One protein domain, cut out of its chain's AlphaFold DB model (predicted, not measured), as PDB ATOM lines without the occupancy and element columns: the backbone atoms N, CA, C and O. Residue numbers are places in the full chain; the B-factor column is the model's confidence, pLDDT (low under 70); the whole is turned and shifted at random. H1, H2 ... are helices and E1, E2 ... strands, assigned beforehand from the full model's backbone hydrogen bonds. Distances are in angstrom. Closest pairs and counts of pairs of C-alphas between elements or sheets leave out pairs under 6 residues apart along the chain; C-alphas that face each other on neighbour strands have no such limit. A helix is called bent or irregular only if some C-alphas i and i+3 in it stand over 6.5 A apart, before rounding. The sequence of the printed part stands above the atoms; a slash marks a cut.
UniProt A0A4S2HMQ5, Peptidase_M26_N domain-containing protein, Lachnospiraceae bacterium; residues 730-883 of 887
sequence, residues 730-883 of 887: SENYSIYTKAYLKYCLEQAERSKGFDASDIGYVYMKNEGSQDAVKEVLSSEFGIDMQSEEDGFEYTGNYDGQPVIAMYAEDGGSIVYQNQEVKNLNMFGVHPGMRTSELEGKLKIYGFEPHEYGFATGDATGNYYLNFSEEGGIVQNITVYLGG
ATOM      1  N   SER A 730      78.369 106.830  80.175       82.00
ATOM      2  CA  SER A 730      78.981 106.638  81.497       82.00
ATOM      3  C   SER A 730      77.977 106.306  82.603       82.00
ATOM      4  O   SER A 730      78.288 105.518  83.492       82.00
ATOM      5  N   GLU A 731      76.743 106.805  82.528       83.75
ATOM      6  CA  GLU A 731      75.665 106.423  83.453       83.75
ATOM      7  C   GLU A 731      75.325 104.918  83.415       83.75
ATOM      8  O   GLU A 731      74.948 104.366  84.445       83.75
ATOM      9  N   ASN A 732      75.534 104.237  82.280       85.06
ATOM     10  CA  ASN A 732      75.215 102.816  82.104       85.06
ATOM     11  C   ASN A 732      76.372 101.863  82.447       85.06
ATOM     12  O   ASN A 732      76.090 100.723  82.799       85.06
ATOM     13  N   TYR A 733      77.640 102.296  82.377       86.38
ATOM     14  CA  TYR A 733      78.805 101.464  82.748       86.38
ATOM     15  C   TYR A 733      79.495 101.867  84.064       86.38
ATOM     16  O   TYR A 733      80.250 101.079  84.628       86.38
ATOM     17  N   SER A 734      79.203 103.043  84.635       83.25
ATOM     18  CA  SER A 734      79.746 103.453  85.949       83.25
ATOM     19  C   SER A 734      79.313 102.551  87.114       83.25
ATOM     20  O   SER A 734      79.971 102.534  88.154       83.25
ATOM     21  N   ILE A 735      78.248 101.759  86.942       83.44
ATOM     22  CA  ILE A 735      77.858 100.668  87.849       83.44
ATOM     23  C   ILE A 735      79.013  99.681  88.081       83.44
ATOM     24  O   ILE A 735      79.249  99.301  89.226       83.44
ATOM     25  N   TYR A 736      79.766  99.317  87.041       88.56
ATOM     26  CA  TYR A 736      80.887  98.383  87.155       88.56
ATOM     27  C   TYR A 736      82.038  98.985  87.975       88.56
ATOM     28  O   TYR A 736      82.534  98.358  88.911       88.56
ATOM     29  N   THR A 737      82.383 100.251  87.715       88.00
ATOM     30  CA  THR A 737      83.341 101.019  88.529       88.00
ATOM     31  C   THR A 737      82.903 101.086  89.994       88.00
ATOM     32  O   THR A 737      83.706 100.842  90.893       88.00
ATOM     33  N   LYS A 738      81.616 101.347  90.267       85.25
ATOM     34  CA  LYS A 738      81.074 101.364  91.637       85.25
ATOM     35  C   LYS A 738      81.155  99.997  92.326       85.25
ATOM     36  O   LYS A 738      81.476  99.952  93.512       85.25
ATOM     37  N   ALA A 739      80.895  98.902  91.609       81.19
ATOM     38  CA  ALA A 739      80.995  97.544  92.148       81.19
ATOM     39  C   ALA A 739      82.440  97.191  92.546       81.19
ATOM     40  O   ALA A 739      82.677  96.737  93.665       81.19
ATOM     41  N   TYR A 740      83.410  97.487  91.679       90.12
ATOM     42  CA  TYR A 740      84.835  97.308  91.967       90.12
ATOM     43  C   TYR A 740      85.313  98.150  93.153       90.12
ATOM     44  O   TYR A 740      85.963  97.634  94.057       90.12
ATOM     45  N   LEU A 741      84.942  99.433  93.209       90.06
ATOM     46  CA  LEU A 741      85.335 100.299  94.322       90.06
ATOM     47  C   LEU A 741      84.706  99.856  95.654       90.06
ATOM     48  O   LEU A 741      85.379  99.923  96.682       90.06
ATOM     49  N   LYS A 742      83.464  99.337  95.657       85.31
ATOM     50  CA  LYS A 742      82.871  98.674  96.839       85.31
ATOM     51  C   LYS A 742      83.730  97.481  97.272       85.31
ATOM     52  O   LYS A 742      84.109  97.413  98.439       85.31
ATOM     53  N   TYR A 743      84.092  96.601  96.339       84.81
ATOM     54  CA  TYR A 743      84.964  95.453  96.608       84.81
ATOM     55  C   TYR A 743      86.320  95.880  97.200       84.81
ATOM     56  O   TYR A 743      86.731  95.349  98.231       84.81
ATOM     57  N   CYS A 744      86.991  96.889  96.637       85.88
ATOM     58  CA  CYS A 744      88.256  97.406  97.172       85.88
ATOM     59  C   CYS A 744      88.109  98.008  98.580       85.88
ATOM     60  O   CYS A 744      88.955  97.766  99.442       85.88
ATOM     61  N   LEU A 745      87.023  98.738  98.860       85.75
ATOM     62  CA  LEU A 745      86.730  99.237 100.209       85.75
ATOM     63  C   LEU A 745      86.511  98.091 101.211       85.75
ATOM     64  O   LEU A 745      86.989  98.171 102.340       85.75
ATOM     65  N   GLU A 746      85.856  97.003 100.806       79.94
ATOM     66  CA  GLU A 746      85.672  95.807 101.639       79.94
ATOM     67  C   GLU A 746      86.989  95.061 101.895       79.94
ATOM     68  O   GLU A 746      87.229  94.613 103.019       79.94
ATOM     69  N   GLN A 747      87.882  94.973 100.901       75.69
ATOM     70  CA  GLN A 747      89.242  94.455 101.109       75.69
ATOM     71  C   GLN A 747      90.041  95.349 102.069       75.69
ATOM     72  O   GLN A 747      90.751  94.843 102.943       75.69
ATOM     73  N   ALA A 748      89.891  96.674 101.964       79.06
ATOM     74  CA  ALA A 748      90.518  97.623 102.876       79.06
ATOM     75  C   ALA A 748      90.015  97.465 104.318       79.06
ATOM     76  O   ALA A 748      90.844  97.382 105.225       79.06
ATOM     77  N   GLU A 749      88.702  97.338 104.535       81.06
ATOM     78  CA  GLU A 749      88.090  97.114 105.858       81.06
ATOM     79  C   GLU A 749      88.574  95.810 106.524       81.06
ATOM     80  O   GLU A 749      88.744  95.758 107.744       81.06
ATOM     81  N   ARG A 750      88.868  94.769 105.729       72.69
ATOM     82  CA  ARG A 750      89.443  93.487 106.193       72.69
ATOM     83  C   ARG A 750      90.963  93.540 106.409       72.69
ATOM     84  O   ARG A 750      91.538  92.625 107.005       72.69
ATOM     85  N   SER A 751      91.644  94.581 105.927       73.81
ATOM     86  CA  SER A 751      93.106  94.660 105.936       73.81
ATOM     87  C   SER A 751      93.689  94.916 107.335       73.81
ATOM     88  O   SER A 751      93.163  95.663 108.168       73.81
ATOM     89  N   LYS A 752      94.840  94.297 107.623       71.94
ATOM     90  CA  LYS A 752      95.507  94.454 108.921       71.94
ATOM     91  C   LYS A 752      96.101  95.857 109.063       71.94
ATOM     92  O   LYS A 752      97.172  96.138 108.528       71.94
ATOM     93  N   GLY A 753      95.465  96.677 109.896       70.50
ATOM     94  CA  GLY A 753      95.847  98.075 110.108       70.50
ATOM     95  C   GLY A 753      94.933  99.075 109.403       70.50
ATOM     96  O   GLY A 753      95.317 100.235 109.293       70.50
ATOM     97  N   PHE A 754      93.755  98.635 108.951       83.50
ATOM     98  CA  PHE A 754      92.659  99.507 108.548       83.50
ATOM     99  C   PHE A 754      92.360 100.584 109.607       83.50
ATOM    100  O   PHE A 754      92.280 100.291 110.804       83.50
ATOM    101  N   ASP A 755      92.172 101.820 109.147       86.25
ATOM    102  CA  ASP A 755      91.795 102.975 109.959       86.25
ATOM    103  C   ASP A 755      90.545 103.611 109.340       86.25
ATOM    104  O   ASP A 755      90.596 104.182 108.253       86.25
ATOM    105  N   ALA A 756      89.409 103.523 110.037       86.69
ATOM    106  CA  ALA A 756      88.147 104.104 109.576       86.69
ATOM    107  C   ALA A 756      88.162 105.649 109.530       86.69
ATOM    108  O   ALA A 756      87.224 106.244 109.002       86.69
ATOM    109  N   SER A 757      89.200 106.289 110.086       91.69
ATOM    110  CA  SER A 757      89.452 107.733 109.996       91.69
ATOM    111  C   SER A 757      90.409 108.132 108.861       91.69
ATOM    112  O   SER A 757      90.685 109.320 108.696       91.69
ATOM    113  N   ASP A 758      90.886 107.176 108.048       95.69
ATOM    114  CA  ASP A 758      91.636 107.470 106.823       95.69
ATOM    115  C   ASP A 758      90.783 108.321 105.868       95.69
ATOM    116  O   ASP A 758      89.688 107.933 105.449       95.69
ATOM    117  N   ILE A 759      91.282 109.508 105.523       96.38
ATOM    118  CA  ILE A 759      90.508 110.491 104.761       96.38
ATOM    119  C   ILE A 759      90.341 110.108 103.290       96.38
ATOM    120  O   ILE A 759      89.387 110.561 102.665       96.38
ATOM    121  N   GLY A 760      91.211 109.252 102.748       95.31
ATOM    122  CA  GLY A 760      91.049 108.676 101.415       95.31
ATOM    123  C   GLY A 760      89.913 107.656 101.393       95.31
ATOM    124  O   GLY A 760      88.999 107.764 100.576       95.31
ATOM    125  N   TYR A 761      89.906 106.730 102.354       95.00
ATOM    126  CA  TYR A 761      88.799 105.787 102.554       95.00
ATOM    127  C   TYR A 761      87.460 106.515 102.758       95.00
ATOM    128  O   TYR A 761      86.480 106.197 102.085       95.00
ATOM    129  N   VAL A 762      87.414 107.535 103.626       94.88
ATOM    130  CA  VAL A 762      86.201 108.338 103.871       94.88
ATOM    131  C   VAL A 762      85.741 109.051 102.597       94.88
ATOM    132  O   VAL A 762      84.545 109.043 102.300       94.88
ATOM    133  N   TYR A 763      86.663 109.629 101.823       94.56
ATOM    134  CA  TYR A 763      86.361 110.290 100.551       94.56
ATOM    135  C   TYR A 763      85.768 109.313  99.525       94.56
ATOM    136  O   TYR A 763      84.701 109.578  98.971       94.56
ATOM    137  N   MET A 764      86.403 108.152  99.336       93.62
ATOM    138  CA  MET A 764      85.969 107.121  98.388       93.62
ATOM    139  C   MET A 764      84.618 106.499  98.783       93.62
ATOM    140  O   MET A 764      83.710 106.409  97.954       93.62
ATOM    141  N   LYS A 765      84.442 106.146 100.064       92.31
ATOM    142  CA  LYS A 765      83.202 105.562 100.612       92.31
ATOM    143  C   LYS A 765      81.988 106.491 100.515       92.31
ATOM    144  O   LYS A 765      80.859 106.011 100.484       92.31
ATOM    145  N   ASN A 766      82.205 107.805 100.462       90.06
ATOM    146  CA  ASN A 766      81.149 108.814 100.346       90.06
ATOM    147  C   ASN A 766      81.091 109.449  98.941       90.06
ATOM    148  O   ASN A 766      80.740 110.622  98.823       90.06
ATOM    149  N   GLU A 767      81.451 108.698  97.891       87.81
ATOM    150  CA  GLU A 767      81.395 109.111  96.474       87.81
ATOM    151  C   GLU A 767      82.042 110.489  96.187       87.81
ATOM    152  O   GLU A 767      81.514 111.301  95.426       87.81
ATOM    153  N   GLY A 768      83.185 110.779  96.821       88.12
ATOM    154  CA  GLY A 768      83.923 112.035  96.649       88.12
ATOM    155  C   GLY A 768      83.431 113.199  97.521       88.12
ATOM    156  O   GLY A 768      83.717 114.361  97.230       88.12
ATOM    157  N   SER A 769      82.674 112.934  98.591       89.81
ATOM    158  CA  SER A 769      82.176 113.983  99.493       89.81
ATOM    159  C   SER A 769      83.283 114.613 100.352       89.81
ATOM    160  O   SER A 769      83.700 114.063 101.375       89.81
ATOM    161  N   GLN A 770      83.698 115.831  99.993       90.62
ATOM    162  CA  GLN A 770      84.574 116.668 100.827       90.62
ATOM    163  C   GLN A 770      83.952 117.008 102.194       90.62
ATOM    164  O   GLN A 770      84.687 117.221 103.157       90.62
ATOM    165  N   ASP A 771      82.620 117.063 102.319       90.62
ATOM    166  CA  ASP A 771      81.950 117.362 103.596       90.62
ATOM    167  C   ASP A 771      82.180 116.256 104.636       90.62
ATOM    168  O   ASP A 771      82.516 116.562 105.781       90.62
ATOM    169  N   ALA A 772      82.103 114.984 104.224       91.25
ATOM    170  CA  ALA A 772      82.407 113.845 105.094       91.25
ATOM    171  C   ALA A 772      83.870 113.868 105.573       91.25
ATOM    172  O   ALA A 772      84.160 113.596 106.738       91.25
ATOM    173  N   VAL A 773      84.800 114.264 104.696       95.19
ATOM    174  CA  VAL A 773      86.220 114.398 105.051       95.19
ATOM    175  C   VAL A 773      86.453 115.570 106.013       95.19
ATOM    176  O   VAL A 773      87.191 115.420 106.986       95.19
ATOM    177  N   LYS A 774      85.805 116.726 105.801       94.00
ATOM    178  CA  LYS A 774      85.898 117.891 106.704       94.00
ATOM    179  C   LYS A 774      85.406 117.577 108.120       94.00
ATOM    180  O   LYS A 774      85.996 118.082 109.076       94.00
ATOM    181  N   GLU A 775      84.374 116.744 108.266       93.38
ATOM    182  CA  GLU A 775      83.897 116.283 109.577       93.38
ATOM    183  C   GLU A 775      84.990 115.494 110.317       93.38
ATOM    184  O   GLU A 775      85.372 115.886 111.420       93.38
ATOM    185  N   VAL A 776      85.577 114.477 109.675       95.38
ATOM    186  CA  VAL A 776      86.638 113.625 110.253       95.38
ATOM    187  C   VAL A 776      87.923 114.409 110.561       95.38
ATOM    188  O   VAL A 776      88.503 114.263 111.641       95.38
ATOM    189  N   LEU A 777      88.350 115.302 109.658       96.19
ATOM    190  CA  LEU A 777      89.486 116.210 109.881       96.19
ATOM    191  C   LEU A 777      89.286 117.087 111.129       96.19
ATOM    192  O   LEU A 777      90.230 117.316 111.892       96.19
ATOM    193  N   SER A 778      88.054 117.542 111.357       92.50
ATOM    194  CA  SER A 778      87.703 118.385 112.501       92.50
ATOM    195  C   SER A 778      87.573 117.581 113.802       92.50
ATOM    196  O   SER A 778      88.081 118.024 114.834       92.50
ATOM    197  N   SER A 779      86.906 116.419 113.780       91.88
ATOM    198  CA  SER A 779      86.581 115.642 114.987       91.88
ATOM    199  C   SER A 779      87.770 114.857 115.543       91.88
ATOM    200  O   SER A 779      88.043 114.940 116.742       91.88
ATOM    201  N   GLU A 780      88.509 114.148 114.686       92.50
ATOM    202  CA  GLU A 780      89.586 113.238 115.105       92.50
ATOM    203  C   GLU A 780      90.950 113.943 115.100       92.50
ATOM    204  O   GLU A 780      91.755 113.870 116.045       92.50
ATOM    205  N   PHE A 781      91.218 114.698 114.034       93.94
ATOM    206  CA  PHE A 781      92.527 115.306 113.810       93.94
ATOM    207  C   PHE A 781      92.637 116.723 114.381       93.94
ATOM    208  O   PHE A 781      93.744 117.130 114.744       93.94
ATOM    209  N   GLY A 782      91.520 117.414 114.620       92.00
ATOM    210  CA  GLY A 782      91.504 118.768 115.183       92.00
ATOM    211  C   GLY A 782      92.070 119.815 114.222       92.00
ATOM    212  O   GLY A 782      92.700 120.774 114.665       92.00
ATOM    213  N   ILE A 783      91.899 119.586 112.919       94.31
ATOM    214  CA  ILE A 783      92.313 120.489 111.844       94.31
ATOM    215  C   ILE A 783      91.211 121.532 111.644       94.31
ATOM    216  O   ILE A 783      90.050 121.183 111.443       94.31
ATOM    217  N   ASP A 784      91.573 122.813 111.707       89.38
ATOM    218  CA  ASP A 784      90.630 123.919 111.517       89.38
ATOM    219  C   ASP A 784      90.471 124.211 110.018       89.38
ATOM    220  O   ASP A 784      91.411 124.689 109.374       89.38
ATOM    221  N   MET A 785      89.300 123.876 109.468       91.88
ATOM    222  CA  MET A 785      88.959 124.048 108.053       91.88
ATOM    223  C   MET A 785      88.344 125.431 107.815       91.88
ATOM    224  O   MET A 785      87.228 125.711 108.257       91.88
ATOM    225  N   GLN A 786      89.050 126.285 107.078       89.12
ATOM    226  CA  GLN A 786      88.630 127.653 106.763       89.12
ATOM    227  C   GLN A 786      88.342 127.779 105.262       89.12
ATOM    228  O   GLN A 786      89.108 127.267 104.453       89.12
ATOM    229  N   SER A 787      87.239 128.432 104.888       85.94
ATOM    230  CA  SER A 787      86.927 128.762 103.489       85.94
ATOM    231  C   SER A 787      87.614 130.059 103.068       85.94
ATOM    232  O   SER A 787      87.556 131.037 103.822       85.94
ATOM    233  N   GLU A 788      88.157 130.103 101.858       80.94
ATOM    234  CA  GLU A 788      88.656 131.340 101.243       80.94
ATOM    235  C   GLU A 788      87.492 132.272 100.811       80.94
ATOM    236  O   GLU A 788      86.314 131.932 100.956       80.94
ATOM    237  N   GLU A 789      87.792 133.490 100.330       73.62
ATOM    238  CA  GLU A 789      86.781 134.550 100.094       73.62
ATOM    239  C   GLU A 789      85.693 134.201  99.055       73.62
ATOM    240  O   GLU A 789      84.620 134.811  99.074       73.62
ATOM    241  N   ASP A 790      85.947 133.249  98.155       72.38
ATOM    242  CA  ASP A 790      85.010 132.804  97.114       72.38
ATOM    243  C   ASP A 790      84.079 131.658  97.551       72.38
ATOM    244  O   ASP A 790      83.007 131.485  96.965       72.38
ATOM    245  N   GLY A 791      84.434 130.932  98.616       74.38
ATOM    246  CA  GLY A 791      83.699 129.772  99.122       74.38
ATOM    247  C   GLY A 791      83.916 128.464  98.349       74.38
ATOM    248  O   GLY A 791      83.207 127.499  98.634       74.38
ATOM    249  N   PHE A 792      84.862 128.418  97.405       78.00
ATOM    250  CA  PHE A 792      85.191 127.229  96.609       78.00
ATOM    251  C   PHE A 792      86.507 126.564  97.025       78.00
ATOM    252  O   PHE A 792      86.654 125.355  96.839       78.00
ATOM    253  N   GLU A 793      87.434 127.314  97.620       88.31
ATOM    254  CA  GLU A 793      88.665 126.776  98.208       88.31
ATOM    255  C   GLU A 793      88.562 126.675  99.741       88.31
ATOM    256  O   GLU A 793      87.978 127.538 100.408       88.31
ATOM    257  N   TYR A 794      89.153 125.623 100.319       91.75
ATOM    258  CA  TYR A 794      89.280 125.460 101.770       91.75
ATOM    259  C   TYR A 794      90.708 125.104 102.187       91.75
ATOM    260  O   TYR A 794      91.287 124.129 101.702       91.75
ATOM    261  N   THR A 795      91.224 125.819 103.186       94.00
ATOM    262  CA  THR A 795      92.527 125.569 103.811       94.00
ATOM    263  C   THR A 795      92.336 124.951 105.200       94.00
ATOM    264  O   THR A 795      91.712 125.546 106.082       94.00
ATOM    265  N   GLY A 796      92.897 123.760 105.418       94.62
ATOM    266  CA  GLY A 796      92.917 123.070 106.710       94.62
ATOM    267  C   GLY A 796      94.239 123.267 107.444       94.62
ATOM    268  O   GLY A 796      95.295 122.838 106.965       94.62
ATOM    269  N   ASN A 797      94.189 123.895 108.620       92.81
ATOM    270  CA  ASN A 797      95.377 124.239 109.405       92.81
ATOM    271  C   ASN A 797      95.588 123.312 110.613       92.81
ATOM    272  O   ASN A 797      94.665 123.064 111.388       92.81
ATOM    273  N   TYR A 798      96.837 122.884 110.827       92.38
ATOM    274  CA  TYR A 798      97.293 122.159 112.020       92.38
ATOM    275  C   TYR A 798      98.489 122.885 112.645       92.38
ATOM    276  O   TYR A 798      99.434 123.241 111.943       92.38
ATOM    277  N   ASP A 799      98.426 123.176 113.950       88.31
ATOM    278  CA  ASP A 799      99.398 124.015 114.681       88.31
ATOM    279  C   ASP A 799      99.751 125.352 113.974       88.31
ATOM    280  O   ASP A 799     100.838 125.911 114.128       88.31
ATOM    281  N   GLY A 800      98.800 125.898 113.206       85.06
ATOM    282  CA  GLY A 800      98.961 127.144 112.452       85.06
ATOM    283  C   GLY A 800      99.780 127.020 111.163       85.06
ATOM    284  O   GLY A 800     100.295 128.032 110.689       85.06
ATOM    285  N   GLN A 801      99.939 125.812 110.614       89.38
ATOM    286  CA  GLN A 801     100.471 125.562 109.269       89.38
ATOM    287  C   GLN A 801      99.403 124.896 108.381       89.38
ATOM    288  O   GLN A 801      98.667 124.040 108.883       89.38
ATOM    289  N   PRO A 802      99.330 125.230 107.079       93.25
ATOM    290  CA  PRO A 802      98.415 124.574 106.154       93.25
ATOM    291  C   PRO A 802      98.891 123.144 105.880       93.25
ATOM    292  O   PRO A 802     100.012 122.926 105.413       93.25
ATOM    293  N   VAL A 803      98.034 122.168 106.172       95.69
ATOM    294  CA  VAL A 803      98.304 120.733 105.962       95.69
ATOM    295  C   VAL A 803      97.301 120.087 105.015       95.69
ATOM    296  O   VAL A 803      97.657 119.134 104.332       95.69
ATOM    297  N   ILE A 804      96.088 120.633 104.916       96.69
ATOM    298  CA  ILE A 804      95.078 120.224 103.938       96.69
ATOM    299  C   ILE A 804      94.741 121.416 103.039       96.69
ATOM    300  O   ILE A 804      94.617 122.538 103.530       96.69
ATOM    301  N   ALA A 805      94.559 121.166 101.745       94.31
ATOM    302  CA  ALA A 805      93.831 122.056 100.844       94.31
ATOM    303  C   ALA A 805      92.714 121.263 100.149       94.31
ATOM    304  O   ALA A 805      92.875 120.070  99.886       94.31
ATOM    305  N   MET A 806      91.581 121.903  99.880       93.25
ATOM    306  CA  MET A 806      90.465 121.322  99.134       93.25
ATOM    307  C   MET A 806      89.942 122.330  98.122       93.25
ATOM    308  O   MET A 806      89.770 123.503  98.458       93.25
ATOM    309  N   TYR A 807      89.623 121.849  96.927       88.62
ATOM    310  CA  TYR A 807      89.100 122.655  95.830       88.62
ATOM    311  C   TYR A 807      87.749 122.070  95.418       88.62
ATOM    312  O   TYR A 807      87.636 120.872  95.183       88.62
ATOM    313  N   ALA A 808      86.685 122.872  95.416       79.81
ATOM    314  CA  ALA A 808      85.345 122.400  95.057       79.81
ATOM    315  C   ALA A 808      85.076 122.489  93.543       79.81
ATOM    316  O   ALA A 808      84.271 121.722  93.015       79.81
ATOM    317  N   GLU A 809      85.740 123.420  92.847       75.31
ATOM    318  CA  GLU A 809      85.564 123.632  91.405       75.31
ATOM    319  C   GLU A 809      86.218 122.532  90.559       75.31
ATOM    320  O   GLU A 809      85.617 122.105  89.577       75.31
ATOM    321  N   ASP A 810      87.376 121.996  90.964       69.06
ATOM    322  CA  ASP A 810      88.158 121.004  90.198       69.06
ATOM    323  C   ASP A 810      87.598 119.563  90.237       69.06
ATOM    324  O   ASP A 810      88.289 118.579  89.972       69.06
ATOM    325  N   GLY A 811      86.315 119.432  90.568       65.75
ATOM    326  CA  GLY A 811      85.632 118.161  90.766       65.75
ATOM    327  C   GLY A 811      85.616 117.691  92.218       65.75
ATOM    328  O   GLY A 811      84.801 116.814  92.523       65.75
ATOM    329  N   GLY A 812      86.404 118.307  93.107       82.25
ATOM    330  CA  GLY A 812      86.363 118.063  94.550       82.25
ATOM    331  C   GLY A 812      87.683 117.565  95.136       82.25
ATOM    332  O   GLY A 812      87.633 116.726  96.039       82.25
ATOM    333  N   SER A 813      88.841 117.998  94.629       90.12
ATOM    334  CA  SER A 813      90.140 117.447  95.031       90.12
ATOM    335  C   SER A 813      90.495 117.712  96.496       90.12
ATOM    336  O   SER A 813      89.977 118.627  97.148       90.12
ATOM    337  N   ILE A 814      91.384 116.876  97.032       95.00
ATOM    338  CA  ILE A 814      91.924 116.998  98.387       95.00
ATOM    339  C   ILE A 814      93.437 116.817  98.319       95.00
ATOM    340  O   ILE A 814      93.932 115.796  97.838       95.00
ATOM    341  N   VAL A 815      94.170 117.795  98.844       96.19
ATOM    342  CA  VAL A 815      95.629 117.783  98.960       96.19
ATOM    343  C   VAL A 815      96.017 117.601 100.423       96.19
ATOM    344  O   VAL A 815      95.623 118.411 101.260       96.19
ATOM    345  N   TYR A 816      96.829 116.591 100.729       96.94
ATOM    346  CA  TYR A 816      97.510 116.430 102.014       96.94
ATOM    347  C   TYR A 816      99.005 116.737 101.846       96.94
ATOM    348  O   TYR A 816      99.692 116.087 101.061       96.94
ATOM    349  N   GLN A 817      99.504 117.765 102.536       94.44
ATOM    350  CA  GLN A 817     100.777 118.429 102.227       94.44
ATOM    351  C   GLN A 817     101.627 118.779 103.456       94.44
ATOM    352  O   GLN A 817     101.143 118.866 104.586       94.44
ATOM    353  N   ASN A 818     102.904 119.072 103.192       87.88
ATOM    354  CA  ASN A 818     103.921 119.619 104.103       87.88
ATOM    355  C   ASN A 818     104.400 118.714 105.256       87.88
ATOM    356  O   ASN A 818     105.608 118.624 105.465       87.88
ATOM    357  N   GLN A 819     103.512 118.095 106.046       89.31
ATOM    358  CA  GLN A 819     103.916 117.315 107.230       89.31
ATOM    359  C   GLN A 819     102.916 116.222 107.644       89.31
ATOM    360  O   GLN A 819     101.706 116.344 107.457       89.31
ATOM    361  N   GLU A 820     103.439 115.174 108.281       92.75
ATOM    362  CA  GLU A 820     102.653 114.143 108.967       92.75
ATOM    363  C   GLU A 820     101.867 114.751 110.148       92.75
ATOM    364  O   GLU A 820     102.394 115.571 110.906       92.75
ATOM    365  N   VAL A 821     100.601 114.357 110.320       93.12
ATOM    366  CA  VAL A 821      99.699 114.883 111.355       93.12
ATOM    367  C   VAL A 821      99.088 113.719 112.129       93.12
ATOM    368  O   VAL A 821      98.118 113.110 111.692       93.12
ATOM    369  N   LYS A 822      99.621 113.430 113.323       90.44
ATOM    370  CA  LYS A 822      99.174 112.312 114.181       90.44
ATOM    371  C   LYS A 822      99.236 110.966 113.431       90.44
ATOM    372  O   LYS A 822     100.329 110.484 113.184       90.44
ATOM    373  N   ASN A 823      98.084 110.369 113.124       89.56
ATOM    374  CA  ASN A 823      97.884 109.158 112.323       89.56
ATOM    375  C   ASN A 823      97.025 109.441 111.074       89.56
ATOM    376  O   ASN A 823      96.398 108.525 110.553       89.56
ATOM    377  N   LEU A 824      96.933 110.701 110.634       95.25
ATOM    378  CA  LEU A 824      96.174 111.082 109.445       95.25
ATOM    379  C   LEU A 824      96.797 110.432 108.210       95.25
ATOM    380  O   LEU A 824      97.969 110.656 107.917       95.25
ATOM    381  N   ASN A 825      95.994 109.667 107.480       94.12
ATOM    382  CA  ASN A 825      96.394 108.986 106.256       94.12
ATOM    383  C   ASN A 825      95.371 109.248 105.149       94.12
ATOM    384  O   ASN A 825      94.185 109.431 105.423       94.12
ATOM    385  N   MET A 826      95.842 109.232 103.907       95.44
ATOM    386  CA  MET A 826      95.032 109.214 102.695       95.44
ATOM    387  C   MET A 826      95.378 107.927 101.934       95.44
ATOM    388  O   MET A 826      96.474 107.811 101.388       95.44
ATOM    389  N   PHE A 827      94.484 106.937 101.970       94.94
ATOM    390  CA  PHE A 827      94.703 105.571 101.464       94.94
ATOM    391  C   PHE A 827      95.946 104.887 102.063       94.94
ATOM    392  O   PHE A 827      96.704 104.189 101.392       94.94
ATOM    393  N   GLY A 828      96.185 105.111 103.355       91.88
ATOM    394  CA  GLY A 828      97.343 104.610 104.089       91.88
ATOM    395  C   GLY A 828      98.656 105.349 103.809       91.88
ATOM    396  O   GLY A 828      99.686 104.885 104.299       91.88
ATOM    397  N   VAL A 829      98.634 106.450 103.045       94.88
ATOM    398  CA  VAL A 829      99.801 107.272 102.669       94.88
ATOM    399  C   VAL A 829      99.757 108.633 103.384       94.88
ATOM    400  O   VAL A 829      98.688 109.208 103.585       94.88
ATOM    401  N   HIS A 830     100.924 109.170 103.754       95.69
ATOM    402  CA  HIS A 830     101.077 110.491 104.382       95.69
ATOM    403  C   HIS A 830     102.392 111.180 103.946       95.69
ATOM    404  O   HIS A 830     103.348 110.491 103.567       95.69
ATOM    405  N   PRO A 831     102.498 112.524 104.018       95.75
ATOM    406  CA  PRO A 831     103.772 113.234 103.916       95.75
ATOM    407  C   PRO A 831     104.801 112.671 104.903       95.75
ATOM    408  O   PRO A 831     104.478 112.403 106.059       95.75
ATOM    409  N   GLY A 832     106.042 112.478 104.459       93.44
ATOM    410  CA  GLY A 832     107.094 111.803 105.229       93.44
ATOM    411  C   GLY A 832     107.224 110.295 104.967       93.44
ATOM    412  O   GLY A 832     108.259 109.719 105.310       93.44
ATOM    413  N   MET A 833     106.247 109.656 104.311       94.62
ATOM    414  CA  MET A 833     106.349 108.259 103.866       94.62
ATOM    415  C   MET A 833     107.406 108.089 102.759       94.62
ATOM    416  O   MET A 833     107.647 108.997 101.961       94.62
ATOM    417  N   ARG A 834     108.041 106.913 102.677       96.00
ATOM    418  CA  ARG A 834     108.961 106.569 101.580       96.00
ATOM    419  C   ARG A 834     108.210 106.233 100.303       96.00
ATOM    420  O   ARG A 834     107.238 105.483 100.341       96.00
ATOM    421  N   THR A 835     108.724 106.665  99.155       93.06
ATOM    422  CA  THR A 835     108.043 106.417  97.876       93.06
ATOM    423  C   THR A 835     108.002 104.946  97.461       93.06
ATOM    424  O   THR A 835     107.069 104.520  96.791       93.06
ATOM    425  N   SER A 836     108.918 104.126  97.982       92.00
ATOM    426  CA  SER A 836     108.894 102.662  97.850       92.00
ATOM    427  C   SER A 836     107.752 101.953  98.598       92.00
ATOM    428  O   SER A 836     107.667 100.731  98.520       92.00
ATOM    429  N   GLU A 837     106.943 102.666  99.387       91.56
ATOM    430  CA  GLU A 837     105.871 102.080 100.208       91.56
ATOM    431  C   GLU A 837     104.455 102.383  99.675       91.56
ATOM    432  O   GLU A 837     103.519 101.716 100.113       91.56
ATOM    433  N   LEU A 838     104.279 103.311  98.715       91.75
ATOM    434  CA  LEU A 838     102.942 103.705  98.228       91.75
ATOM    435  C   LEU A 838     102.191 102.546  97.581       91.75
ATOM    436  O   LEU A 838     101.058 102.289  97.961       91.75
ATOM    437  N   GLU A 839     102.797 101.848  96.621       90.44
ATOM    438  CA  GLU A 839     102.108 100.827  95.817       90.44
ATOM    439  C   GLU A 839     101.438  99.759  96.703       90.44
ATOM    440  O   GLU A 839     100.263  99.449  96.534       90.44
ATOM    441  N   GLY A 840     102.139  99.281  97.737       85.81
ATOM    442  CA  GLY A 840     101.599  98.307  98.692       85.81
ATOM    443  C   GLY A 840     100.501  98.845  99.623       85.81
ATOM    444  O   GLY A 840      99.771  98.049 100.209       85.81
ATOM    445  N   LYS A 841     100.374 100.170  99.776       91.25
ATOM    446  CA  LYS A 841      99.266 100.829 100.493       91.25
ATOM    447  C   LYS A 841      98.074 101.057  99.569       91.25
ATOM    448  O   LYS A 841      96.952 100.685  99.900       91.25
ATOM    449  N   LEU A 842      98.350 101.626  98.402       94.44
ATOM    450  CA  LEU A 842      97.379 102.062  97.409       94.44
ATOM    451  C   LEU A 842      96.660 100.883  96.738       94.44
ATOM    452  O   LEU A 842      95.441 100.937  96.577       94.44
ATOM    453  N   LYS A 843      97.362  99.774  96.464       91.50
ATOM    454  CA  LYS A 843      96.780  98.568  95.848       91.50
ATOM    455  C   LYS A 843      95.617  97.961  96.643       91.50
ATOM    456  O   LYS A 843      94.715  97.379  96.053       91.50
ATOM    457  N   ILE A 844      95.593  98.129  97.970       85.50
ATOM    458  CA  ILE A 844      94.478  97.673  98.824       85.50
ATOM    459  C   ILE A 844      93.172  98.405  98.464       85.50
ATOM    460  O   ILE A 844      92.097  97.817  98.517       85.50
ATOM    461  N   TYR A 845      93.277  99.669  98.050       92.19
ATOM    462  CA  TYR A 845      92.164 100.521  97.635       92.19
ATOM    463  C   TYR A 845      91.926 100.499  96.113       92.19
ATOM    464  O   TYR A 845      91.241 101.374  95.593       92.19
ATOM    465  N   GLY A 846      92.491  99.517  95.398       90.44
ATOM    466  CA  GLY A 846      92.308  99.346  93.952       90.44
ATOM    467  C   GLY A 846      93.103 100.315  93.075       90.44
ATOM    468  O   GLY A 846      92.816 100.421  91.893       90.44
ATOM    469  N   PHE A 847      94.073 101.045  93.630       94.56
ATOM    470  CA  PHE A 847      94.930 101.945  92.854       94.56
ATOM    471  C   PHE A 847      96.112 101.203  92.220       94.56
ATOM    472  O   PHE A 847      96.863 100.506  92.909       94.56
ATOM    473  N   GLU A 848      96.344 101.469  90.939       91.81
ATOM    474  CA  GLU A 848      97.423 100.905  90.128       91.81
ATOM    475  C   GLU A 848      98.272 102.017  89.480       91.81
ATOM    476  O   GLU A 848      97.819 103.166  89.401       91.81
ATOM    477  N   PRO A 849      99.530 101.740  89.077       91.31
ATOM    478  CA  PRO A 849     100.389 102.731  88.430       91.31
ATOM    479  C   PRO A 849      99.768 103.267  87.132       91.31
ATOM    480  O   PRO A 849      99.432 102.500  86.237       91.31
ATOM    481  N   HIS A 850      99.672 104.590  87.012       88.19
ATOM    482  CA  HIS A 850      99.044 105.278  85.880       88.19
ATOM    483  C   HIS A 850      99.966 106.386  85.339       88.19
ATOM    484  O   HIS A 850     100.845 106.863  86.057       88.19
ATOM    485  N   GLU A 851      99.778 106.856  84.098       80.69
ATOM    486  CA  GLU A 851     100.704 107.825  83.471       80.69
ATOM    487  C   GLU A 851     100.838 109.169  84.222       80.69
ATOM    488  O   GLU A 851     101.861 109.847  84.104       80.69
ATOM    489  N   TYR A 852      99.851 109.523  85.053       77.56
ATOM    490  CA  TYR A 852      99.865 110.724  85.905       77.56
ATOM    491  C   TYR A 852     100.262 110.474  87.372       77.56
ATOM    492  O   TYR A 852     100.503 111.438  88.100       77.56
ATOM    493  N   GLY A 853     100.371 109.214  87.808       88.81
ATOM    494  CA  GLY A 853     100.562 108.847  89.213       88.81
ATOM    495  C   GLY A 853     100.001 107.457  89.507       88.81
ATOM    496  O   GLY A 853     100.566 106.451  89.084       88.81
ATOM    497  N   PHE A 854      98.881 107.409  90.221       94.75
ATOM    498  CA  PHE A 854      98.083 106.205  90.435       94.75
ATOM    499  C   PHE A 854      96.617 106.473  90.088       94.75
ATOM    500  O   PHE A 854      96.121 107.579  90.312       94.75
ATOM    501  N   ALA A 855      95.906 105.465  89.597       93.69
ATOM    502  CA  ALA A 855      94.465 105.534  89.358       93.69
ATOM    503  C   ALA A 855      93.793 104.229  89.788       93.69
ATOM    504  O   ALA A 855      94.427 103.181  89.751       93.69
ATOM    505  N   THR A 856      92.504 104.263  90.127       92.69
ATOM    506  CA  THR A 856      91.680 103.034  90.174       92.69
ATOM    507  C   THR A 856      91.252 102.561  88.772       92.69
ATOM    508  O   THR A 856      90.443 101.641  88.642       92.69
ATOM    509  N   GLY A 857      91.798 103.217  87.738       89.62
ATOM    510  CA  GLY A 857      91.617 103.064  86.292       89.62
ATOM    511  C   GLY A 857      90.803 104.215  85.676       89.62
ATOM    512  O   GLY A 857      90.626 105.258  86.311       89.62
ATOM    513  N   ASP A 858      90.324 104.045  84.444       84.06
ATOM    514  CA  ASP A 858      90.102 105.177  83.525       84.06
ATOM    515  C   ASP A 858      88.655 105.663  83.355       84.06
ATOM    516  O   ASP A 858      88.407 106.803  82.954       84.06
ATOM    517  N   ALA A 859      87.664 104.840  83.691       83.31
ATOM    518  CA  ALA A 859      86.254 105.185  83.554       83.31
ATOM    519  C   ALA A 859      85.787 106.307  84.500       83.31
ATOM    520  O   ALA A 859      86.359 106.579  85.558       83.31
ATOM    521  N   THR A 860      84.656 106.926  84.155       81.94
ATOM    522  CA  THR A 860      83.969 107.892  85.024       81.94
ATOM    523  C   THR A 860      83.665 107.291  86.401       81.94
ATOM    524  O   THR A 860      83.065 106.221  86.499       81.94
ATOM    525  N   GLY A 861      84.023 108.016  87.465       84.56
ATOM    526  CA  GLY A 861      83.821 107.588  88.853       84.56
ATOM    527  C   GLY A 861      85.045 106.948  89.517       84.56
ATOM    528  O   GLY A 861      84.981 106.652  90.708       84.56
ATOM    529  N   ASN A 862      86.149 106.765  88.788       90.56
ATOM    530  CA  ASN A 862      87.430 106.357  89.362       90.56
ATOM    531  C   ASN A 862      88.123 107.472  90.144       90.56
ATOM    532  O   ASN A 862      87.823 108.653  89.976       90.56
ATOM    533  N   TYR A 863      89.089 107.094  90.975       92.50
ATOM    534  CA  TYR A 863      89.909 108.017  91.750       92.50
ATOM    535  C   TYR A 863      91.325 108.056  91.191       92.50
ATOM    536  O   TYR A 863      91.908 107.022  90.872       92.50
ATOM    537  N   TYR A 864      91.885 109.258  91.120       92.44
ATOM    538  CA  TYR A 864      93.260 109.512  90.709       92.44
ATOM    539  C   TYR A 864      94.033 110.065  91.899       92.44
ATOM    540  O   TYR A 864      93.528 110.929  92.618       92.44
ATOM    541  N   LEU A 865      95.249 109.564  92.109       94.81
ATOM    542  CA  LEU A 865      96.142 109.979  93.181       94.81
ATOM    543  C   LEU A 865      97.526 110.300  92.627       94.81
ATOM    544  O   LEU A 865      98.256 109.431  92.151       94.81
ATOM    545  N   ASN A 866      97.911 111.562  92.772       93.25
ATOM    546  CA  ASN A 866      99.216 112.074  92.379       93.25
ATOM    547  C   ASN A 866      99.989 112.484  93.637       93.25
ATOM    548  O   ASN A 866      99.396 112.830  94.660       93.25
ATOM    549  N   PHE A 867     101.318 112.468  93.586       93.94
ATOM    550  CA  PHE A 867     102.151 112.877  94.718       93.94
ATOM    551  C   PHE A 867     103.418 113.595  94.248       93.94
ATOM    552  O   PHE A 867     103.865 113.429  93.113       93.94
ATOM    553  N   SER A 868     104.012 114.391  95.134       94.38
ATOM    554  CA  SER A 868     105.354 114.950  94.952       94.38
ATOM    555  C   SER A 868     106.337 114.297  95.921       94.38
ATOM    556  O   SER A 868     105.972 113.951  97.046       94.38
ATOM    557  N   GLU A 869     107.596 114.140  95.507       92.94
ATOM    558  CA  GLU A 869     108.660 113.617  96.368       92.94
ATOM    559  C   GLU A 869     109.914 114.494  96.385       92.94
ATOM    560  O   GLU A 869     110.246 115.174  95.414       92.94
ATOM    561  N   GLU A 870     110.644 114.433  97.497       94.25
ATOM    562  CA  GLU A 870     112.015 114.925  97.604       94.25
ATOM    563  C   GLU A 870     112.882 113.832  98.243       94.25
ATOM    564  O   GLU A 870     112.614 113.365  99.350       94.25
ATOM    565  N   GLY A 871     113.917 113.377  97.530       92.12
ATOM    566  CA  GLY A 871     114.873 112.392  98.049       92.12
ATOM    567  C   GLY A 871     114.287 111.007  98.367       92.12
ATOM    568  O   GLY A 871     114.820 110.328  99.247       92.12
ATOM    569  N   GLY A 872     113.220 110.584  97.679       93.00
ATOM    570  CA  GLY A 872     112.518 109.323  97.954       93.00
ATOM    571  C   GLY A 872     111.471 109.402  99.072       93.00
ATOM    572  O   GLY A 872     111.074 108.364  99.605       93.00
ATOM    573  N   ILE A 873     111.072 110.613  99.480       95.25
ATOM    574  CA  ILE A 873     110.101 110.875 100.552       95.25
ATOM    575  C   ILE A 873     108.941 111.718 100.014       95.25
ATOM    576  O   ILE A 873     109.171 112.794  99.457       95.25
ATOM    577  N   VAL A 874     107.707 111.260 100.233       95.12
ATOM    578  CA  VAL A 874     106.459 111.958  99.884       95.12
ATOM    579  C   VAL A 874     106.388 113.309 100.591       95.12
ATOM    580  O   VAL A 874     106.573 113.380 101.806       95.12
ATOM    581  N   GLN A 875     106.089 114.369  99.842       94.69
ATOM    582  CA  GLN A 875     105.884 115.724 100.365       94.69
ATOM    583  C   GLN A 875     104.400 116.102 100.351       94.69
ATOM    584  O   GLN A 875     103.854 116.485 101.384       94.69
ATOM    585  N   ASN A 876     103.747 115.945  99.195       94.56
ATOM    586  CA  ASN A 876     102.323 116.218  99.014       94.56
ATOM    587  C   ASN A 876     101.644 115.027  98.330       94.56
ATOM    588  O   ASN A 876     102.259 114.368  97.494       94.56
ATOM    589  N   ILE A 877     100.375 114.804  98.653       96.31
ATOM    590  CA  ILE A 877      99.481 113.799  98.069       96.31
ATOM    591  C   ILE A 877      98.228 114.543  97.615       96.31
ATOM    592  O   ILE A 877      97.686 115.326  98.390       96.31
ATOM    593  N   THR A 878      97.757 114.296  96.400       94.69
ATOM    594  CA  THR A 878      96.543 114.899  95.842       94.69
ATOM    595  C   THR A 878      95.641 113.791  95.327       94.69
ATOM    596  O   THR A 878      96.050 113.070  94.421       94.69
ATOM    597  N   VAL A 879      94.419 113.682  95.857       94.00
ATOM    598  CA  VAL A 879      93.360 112.824  95.301       94.00
ATOM    599  C   VAL A 879      92.271 113.665  94.639       94.00
ATOM    600  O   VAL A 879      91.914 114.729  95.148       94.00
ATOM    601  N   TYR A 880      91.719 113.179  93.529       88.44
ATOM    602  CA  TYR A 880      90.517 113.721  92.891       88.44
ATOM    603  C   TYR A 880      89.692 112.619  92.211       88.44
ATOM    604  O   TYR A 880      90.190 111.527  91.930       88.44
ATOM    605  N   LEU A 881      88.413 112.911  91.958       85.25
ATOM    606  CA  LEU A 881      87.481 112.030  91.253       85.25
ATOM    607  C   LEU A 881      87.553 112.269  89.732       85.25
ATOM    608  O   LEU A 881      87.312 113.377  89.248       85.25
ATOM    609  N   GLY A 882      87.851 111.216  88.975       72.00
ATOM    610  CA  GLY A 882      87.921 111.202  87.518       72.00
ATOM    611  C   GLY A 882      86.557 111.266  86.828       72.00
ATOM    612  O   GLY A 882      85.539 110.790  87.335       72.00
ATOM    613  N   GLY A 883      86.538 111.855  85.629       60.53
ATOM    614  CA  GLY A 883      85.319 112.031  84.830       60.53
ATOM    615  C   GLY A 883      84.503 113.294  85.139       60.53
ATOM    616  O   GLY A 883      83.375 113.408  84.671       60.53
TER     617      GLY A 883
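AT A GLANCE: This is residues 730 to 883 of the 887 residues of the protein "Peptidase_M26_N domain-containing protein" of Lachnospiraceae bacterium (UniProt A0A4S2HMQ5). One strongly twisted sheet of eight strands forms a wall, with H2, H3 and H4 in a layer over one face and no named helix over the other. The long helix H1 is not on the sheet; it packs on H2 and H4. The 154 printed residues include four helices and eight strands, in the order H1 H2 H3 E1 E2 E3 E4 H4 E5 E6 E7 E8; the class is mixed. The sheet runs E1 E2 E3 E4 E8 E7 E6 E5, antiparallel throughout. The whole is compact, with a radius of gyration of the C-alphas of 14.8 A and spans of 43 by 36 by 29 A.

IN THESE COORDINATES: Start in the sheet with E8, residues 873 to 881, 24.5 A long, which ends at C-alpha 881 (87.481, 112.030, 91.253) and bends by 52 degrees at residue 876. E7, residues 863 to 870, measures 23.9 A; E6 is 853 to 855 and E5 848 to 850. Look next at E4, 814 to 816, E3, 801 to 807, E2, 793 to 798, and E1, 784 to 787. Find H1 at C-alpha 730 (78.981, 106.638, 81.497); it runs 29.9 A to residue 750, with a kink of 26 degrees near residue 737. H2 is 759 to 765, H3 770 to 781, 15.3 A, and H4 835 to 845, 16.9 A. H1 is only just irregular, with C-alphas 732 and 735 6.7 A apart; H4 is irregular, with C-alphas 836 and 839 7.3 A apart.

HOW THE PARTS SIT: The sheet holds two meanders, E1 to E4 and E5 to E8, each strand the antiparallel neighbour of the one before; E4 and E8 are antiparallel neighbours too, with N 816 and O 877 2.8 A apart, within hydrogen-bond range. In the hairpin E7 and E8, look at N 875 and O 868, 2.8 A; in E2 and E3, N 796 and O 804, 2.8 A. H2, H3 and H4 are on the same face, making two layers, helices on one face of a sheet. H2 is over E8 at a height over the sheet of 9.7 A. H4 is only just over E6, with 3 of its C-alphas there. H1 touches H4 with residues 741 to 748 alone, closest at C-alphas 744 and 845, 5.0 A. Every O i to N i+4 pair is within range in H2, but 14 of 17 in H1, 7 of 8 in H3 and 2 of 7 in H4, which has 4 of 8 O i to N i+3 pairs.

THE WHOLE: The C-alphas of Asn 732 and Asp 799, the two farthest apart, stand 45.8 A from each other. The printed part has no cut. The link from E4 to H4, residues 817 to 834, is long. Mean pLDDT of the printed part is 88.9; residues 810, 811 and 883 are under 70.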